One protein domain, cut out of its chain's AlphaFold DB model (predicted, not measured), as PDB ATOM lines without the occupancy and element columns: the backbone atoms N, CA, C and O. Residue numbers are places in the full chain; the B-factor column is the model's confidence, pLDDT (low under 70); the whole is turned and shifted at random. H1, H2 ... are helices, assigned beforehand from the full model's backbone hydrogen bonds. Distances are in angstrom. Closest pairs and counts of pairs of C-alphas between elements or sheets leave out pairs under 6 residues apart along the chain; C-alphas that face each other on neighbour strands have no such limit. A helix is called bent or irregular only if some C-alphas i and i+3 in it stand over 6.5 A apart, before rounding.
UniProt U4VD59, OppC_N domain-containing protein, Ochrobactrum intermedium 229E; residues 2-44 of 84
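What this domain is: This is residues 2 to 44 of the 84 residues of the protein "OppC_N domain-containing protein" of Ochrobactrum intermedium 229E (UniProt U4VD59). Two long helices, H2 and H1, meet near their ends in an open V, with a tight turn at its point and both arms sticking out free. H2, the longer arm, has a kink of 37 degrees near residue 37. The printed part has 43 residues with two named helices, H1 then H2, and no named strand; the class is all helix. It is extended, with a radius of gyration of the C-alphas of 15.0 A, and flat, spanning 44 by 27 by 6 A.

Where its parts are: Find C-alpha 21 at (5.985, -39.651, -26.985); from there H2, residues 21 to 43, runs 30.4 A to C-alpha 43 at (16.689, -58.141, -48.599). It is irregular: C-alphas 38 and 41 are 7.3 A apart. H1, residues 3 to 19, begins at C-alpha 3 at (-13.615, -32.238, -46.600) and is 25.0 A long.

How they stand to each other: Look at residues 17 to 18 of H1 and 23 to 24 of H2: here the helices only just touch, with 3 pairs of C-alphas within 8 A, and only at the corner by their link. The closest C-alphas, of Ser 18 and Val 24, are 6.0 A apart. Their lines are about perpendicular, at 76 degrees. In H1 every O i to N i+4 pair is within hydrogen-bond range; in H2, 17 of 19 are.

The domain as a whole: The C-alphas of Asn 2 and Ala 44, the two farthest apart, are 45.1 A apart. The printed part has no cut, and the link from H1 to H2 is tight. Mean pLDDT of the printed part is 87.9; residue 2 and residues 43 to 44 are under 70.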
ATOM      1  N   ASN A   2     -18.421 -31.928 -46.490       64.44
ATOM      2  CA  ASN A   2     -17.278 -31.200 -45.899       64.44
ATOM      3  C   ASN A   2     -15.910 -31.905 -45.720       64.44
ATOM      4  O   ASN A   2     -15.595 -32.388 -44.632       64.44
ATOM      5  N   ASP A   3     -15.026 -31.817 -46.721       70.56
ATOM      6  CA  ASP A   3     -13.615 -32.238 -46.600       70.56
ATOM      7  C   ASP A   3     -12.791 -31.360 -45.641       70.56
ATOM      8  O   ASP A   3     -11.888 -31.847 -44.959       70.56
ATOM      9  N   VAL A   4     -13.171 -30.088 -45.485       75.62
ATOM     10  CA  VAL A   4     -12.533 -29.139 -44.552       75.62
ATOM     11  C   VAL A   4     -12.675 -29.595 -43.091       75.62
ATOM     12  O   VAL A   4     -11.748 -29.449 -42.295       75.62
ATOM     13  N   GLY A   5     -13.814 -30.201 -42.738       81.69
ATOM     14  CA  GLY A   5     -14.042 -30.739 -41.394       81.69
ATOM     15  C   GLY A   5     -13.152 -31.947 -41.088       81.69
ATOM     16  O   GLY A   5     -12.629 -32.062 -39.981       81.69
ATOM     17  N   LYS A   6     -12.916 -32.807 -42.088       83.06
ATOM     18  CA  LYS A   6     -12.078 -34.009 -41.950       83.06
ATOM     19  C   LYS A   6     -10.606 -33.662 -41.753       83.06
ATOM     20  O   LYS A   6      -9.968 -34.221 -40.866       83.06
ATOM     21  N   MET A   7     -10.074 -32.713 -42.528       85.25
ATOM     22  CA  MET A   7      -8.679 -32.272 -42.378       85.25
ATOM     23  C   MET A   7      -8.410 -31.677 -40.992       85.25
ATOM     24  O   MET A   7      -7.368 -31.942 -40.394       85.25
ATOM     25  N   ARG A   8      -9.368 -30.912 -40.453       87.44
ATOM     26  CA  ARG A   8      -9.258 -30.349 -39.103       87.44
ATOM     27  C   ARG A   8      -9.268 -31.444 -38.035       87.44
ATOM     28  O   ARG A   8      -8.391 -31.446 -37.181       87.44
ATOM     29  N   ALA A   9     -10.177 -32.412 -38.150       89.75
ATOM     30  CA  ALA A   9     -10.241 -33.552 -37.237       89.75
ATOM     31  C   ALA A   9      -8.948 -34.390 -37.244       89.75
ATOM     32  O   ALA A   9      -8.464 -34.772 -36.183       89.75
ATOM     33  N   LEU A  10      -8.350 -34.628 -38.418       90.81
ATOM     34  CA  LEU A  10      -7.072 -35.342 -38.537       90.81
ATOM     35  C   LEU A  10      -5.913 -34.578 -37.891       90.81
ATOM     36  O   LEU A  10      -5.086 -35.178 -37.207       90.81
ATOM     37  N   ARG A  11      -5.858 -33.255 -38.082       90.81
ATOM     38  CA  ARG A  11      -4.832 -32.413 -37.457       90.81
ATOM     39  C   ARG A  11      -4.962 -32.408 -35.938       90.81
ATOM     40  O   ARG A  11      -3.956 -32.531 -35.247       90.81
ATOM     41  N   ASP A  12      -6.184 -32.272 -35.435       91.88
ATOM     42  CA  ASP A  12      -6.444 -32.231 -33.999       91.88
ATOM     43  C   ASP A  12      -6.117 -33.601 -33.372       91.88
ATOM     44  O   ASP A  12      -5.411 -33.663 -32.366       91.88
ATOM     45  N   PHE A  13      -6.494 -34.705 -34.028       91.69
ATOM     46  CA  PHE A  13      -6.065 -36.054 -33.647       91.69
ATOM     47  C   PHE A  13      -4.540 -36.186 -33.604       91.69
ATOM     48  O   PHE A  13      -3.998 -36.643 -32.599       91.69
ATOM     49  N   TRP A  14      -3.838 -35.763 -34.661       93.44
ATOM     50  CA  TRP A  14      -2.379 -35.861 -34.722       93.44
ATOM     51  C   TRP A  14      -1.702 -35.042 -33.624       93.44
ATOM     52  O   TRP A  14      -0.751 -35.516 -33.006       93.44
ATOM     53  N   PHE A  15      -2.210 -33.842 -33.337       91.75
ATOM     54  CA  PHE A  15      -1.708 -33.018 -32.244       91.75
ATOM     55  C   PHE A  15      -1.791 -33.774 -30.912       91.75
ATOM     56  O   PHE A  15      -0.755 -33.992 -30.287       91.75
ATOM     57  N   TYR A  16      -2.974 -34.266 -30.528       91.94
ATOM     58  CA  TYR A  16      -3.148 -35.014 -29.275       91.94
ATOM     59  C   TYR A  16      -2.368 -36.332 -29.245       91.94
ATOM     60  O   TYR A  16      -1.810 -36.694 -28.209       91.94
ATOM     61  N   PHE A  17      -2.277 -37.026 -30.377       91.38
ATOM     62  CA  PHE A  17      -1.480 -38.240 -30.514       91.38
ATOM     63  C   PHE A  17       0.016 -37.962 -30.300       91.38
ATOM     64  O   PHE A  17       0.682 -38.680 -29.554       91.38
ATOM     65  N   SER A  18       0.533 -36.878 -30.888       92.12
ATOM     66  CA  SER A  18       1.952 -36.508 -30.832       92.12
ATOM     67  C   SER A  18       2.434 -36.048 -29.454       92.12
ATOM     68  O   SER A  18       3.628 -36.134 -29.157       92.12
ATOM     69  N   VAL A  19       1.516 -35.615 -28.581       93.81
ATOM     70  CA  VAL A  19       1.821 -35.274 -27.181       93.81
ATOM     71  C   VAL A  19       2.316 -36.503 -26.411       93.81
ATOM     72  O   VAL A  19       3.188 -36.386 -25.546       93.81
ATOM     73  N   ASN A  20       1.819 -37.699 -26.741       94.19
ATOM     74  CA  ASN A  20       2.296 -38.940 -26.144       94.19
ATOM     75  C   ASN A  20       3.515 -39.478 -26.910       94.19
ATOM     76  O   ASN A  20       3.391 -40.202 -27.898       94.19
ATOM     77  N   ARG A  21       4.716 -39.185 -26.396       91.56
ATOM     78  CA  ARG A  21       5.985 -39.651 -26.985       91.56
ATOM     79  C   ARG A  21       6.048 -41.175 -27.145       91.56
ATOM     80  O   ARG A  21       6.604 -41.644 -28.131       91.56
ATOM     81  N   GLY A  22       5.463 -41.943 -26.222       94.69
ATOM     82  CA  GLY A  22       5.419 -43.405 -26.315       94.69
ATOM     83  C   GLY A  22       4.575 -43.891 -27.494       94.69
ATOM     84  O   GLY A  22       4.998 -44.785 -28.223       94.69
ATOM     85  N   ALA A  23       3.427 -43.252 -27.734       91.50
ATOM     86  CA  ALA A  23       2.569 -43.560 -28.878       91.50
ATOM     87  C   ALA A  23       3.262 -43.239 -30.214       91.50
ATOM     88  O   ALA A  23       3.204 -44.038 -31.147       91.50
ATOM     89  N   VAL A  24       3.982 -42.115 -30.285       95.12
ATOM     90  CA  VAL A  24       4.767 -41.731 -31.470       95.12
ATOM     91  C   VAL A  24       5.906 -42.716 -31.729       95.12
ATOM     92  O   VAL A  24       6.072 -43.169 -32.858       95.12
ATOM     93  N   ILE A  25       6.666 -43.091 -30.695       95.50
ATOM     94  CA  ILE A  25       7.740 -44.087 -30.824       95.50
ATOM     95  C   ILE A  25       7.164 -45.425 -31.302       95.50
ATOM     96  O   ILE A  25       7.695 -46.013 -32.242       95.50
ATOM     97  N   GLY A  26       6.050 -45.874 -30.717       95.06
ATOM     98  CA  GLY A  26       5.360 -47.093 -31.144       95.06
ATOM     99  C   GLY A  26       4.924 -47.046 -32.610       95.06
ATOM    100  O   GLY A  26       5.135 -48.014 -33.340       95.06
ATOM    101  N   LEU A  27       4.395 -45.906 -33.071       95.56
ATOM    102  CA  LEU A  27       4.048 -45.701 -34.479       95.56
ATOM    103  C   LEU A  27       5.276 -45.823 -35.390       95.56
ATOM    104  O   LEU A  27       5.201 -46.500 -36.411       95.56
ATOM    105  N   PHE A  28       6.409 -45.218 -35.024       95.94
ATOM    106  CA  PHE A  28       7.639 -45.329 -35.814       95.94
ATOM    107  C   PHE A  28       8.178 -46.759 -35.870       95.94
ATOM    108  O   PHE A  28       8.561 -47.214 -36.946       95.94
ATOM    109  N   VAL A  29       8.171 -47.486 -34.750       95.94
ATOM    110  CA  VAL A  29       8.583 -48.899 -34.719       95.94
ATOM    111  C   VAL A  29       7.673 -49.744 -35.610       95.94
ATOM    112  O   VAL A  29       8.155 -50.547 -36.405       95.94
ATOM    113  N   PHE A  30       6.360 -49.530 -35.535       95.81
ATOM    114  CA  PHE A  30       5.396 -50.227 -36.380       95.81
ATOM    115  C   PHE A  30       5.612 -49.937 -37.872       95.81
ATOM    116  O   PHE A  30       5.651 -50.861 -38.685       95.81
ATOM    117  N   LEU A  31       5.825 -48.668 -38.234       96.31
ATOM    118  CA  LEU A  31       6.148 -48.275 -39.607       96.31
ATOM    119  C   LEU A  31       7.470 -48.880 -40.086       96.31
ATOM    120  O   LEU A  31       7.552 -49.301 -41.237       96.31
ATOM    121  N   ALA A  32       8.482 -48.971 -39.221       94.88
ATOM    122  CA  ALA A  32       9.747 -49.619 -39.551       94.88
ATOM    123  C   ALA A  32       9.554 -51.112 -39.856       94.88
ATOM    124  O   ALA A  32      10.090 -51.600 -40.846       94.88
ATOM    125  N   ILE A  33       8.738 -51.824 -39.073       93.38
ATOM    126  CA  ILE A  33       8.407 -53.235 -39.333       93.38
ATOM    127  C   ILE A  33       7.687 -53.388 -40.678       93.38
ATOM    128  O   ILE A  33       8.039 -54.267 -41.463       93.38
ATOM    129  N   ILE A  34       6.714 -52.520 -40.981       94.81
ATOM    130  CA  ILE A  34       6.025 -52.533 -42.282       94.81
ATOM    131  C   ILE A  34       7.015 -52.277 -43.417       94.81
ATOM    132  O   ILE A  34       6.973 -52.966 -44.433       94.81
ATOM    133  N   LEU A  35       7.913 -51.306 -43.253       93.12
ATOM    134  CA  LEU A  35       8.917 -50.989 -44.260       93.12
ATOM    135  C   LEU A  35       9.831 -52.190 -44.519       93.12
ATOM    136  O   LEU A  35      10.079 -52.526 -45.673       93.12
ATOM    137  N   VAL A  36      10.272 -52.873 -43.460       88.50
ATOM    138  CA  VAL A  36      11.048 -54.114 -43.569       88.50
ATOM    139  C   VAL A  36      10.245 -55.201 -44.281       88.50
ATOM    140  O   VAL A  36      10.798 -55.871 -45.142       88.50
ATOM    141  N   ALA A  37       8.947 -55.348 -44.005       87.19
ATOM    142  CA  ALA A  37       8.098 -56.321 -44.694       87.19
ATOM    143  C   ALA A  37       7.927 -56.009 -46.194       87.19
ATOM    144  O   ALA A  37       7.947 -56.921 -47.017       87.19
ATOM    145  N   ILE A  38       7.799 -54.732 -46.567       88.81
ATOM    146  CA  ILE A  38       7.712 -54.304 -47.975       88.81
ATOM    147  C   ILE A  38       9.053 -54.500 -48.692       88.81
ATOM    148  O   ILE A  38       9.079 -54.878 -49.861       88.81
ATOM    149  N   LEU A  39      10.165 -54.253 -47.997       86.88
ATOM    150  CA  LEU A  39      11.521 -54.435 -48.520       86.88
ATOM    151  C   LEU A  39      12.042 -55.873 -48.369       86.88
ATOM    152  O   LEU A  39      13.121 -56.177 -48.875       86.88
ATOM    153  N   ALA A  40      11.283 -56.769 -47.735       79.81
ATOM    154  CA  ALA A  40      11.641 -58.169 -47.546       79.81
ATOM    155  C   ALA A  40      12.072 -58.875 -48.845       79.81
ATOM    156  O   ALA A  40      13.146 -59.464 -48.825       79.81
ATOM    157  N   PRO A  41      11.362 -58.767 -49.991       70.94
ATOM    158  CA  PRO A  41      11.797 -59.423 -51.229       70.94
ATOM    159  C   PRO A  41      13.106 -58.863 -51.811       70.94
ATOM    160  O   PRO A  41      13.726 -59.521 -52.640       70.94
ATOM    161  N   LEU A  42      13.535 -57.660 -51.405       74.19
ATOM    162  CA  LEU A  42      14.820 -57.088 -51.820       74.19
ATOM    163  C   LEU A  42      15.974 -57.539 -50.907       74.19
ATOM    164  O   LEU A  42      17.109 -57.634 -51.361       74.19
ATOM    165  N   ILE A  43      15.689 -57.793 -49.625       66.50
ATOM    166  CA  ILE A  43      16.689 -58.141 -48.599       66.50
ATOM    167  C   ILE A  43      16.859 -59.664 -48.474       66.50
ATOM    168  O   ILE A  43      17.973 -60.140 -48.263       66.50
ATOM    169  N   ALA A  44      15.774 -60.423 -48.630       66.38
ATOM    170  CA  ALA A  44      15.730 -61.881 -48.587       66.38
ATOM    171  C   ALA A  44      15.073 -62.404 -49.882       66.38
ATOM    172  O   ALA A  44      13.850 -62.544 -49.945       66.38
TER     173      ALA A  44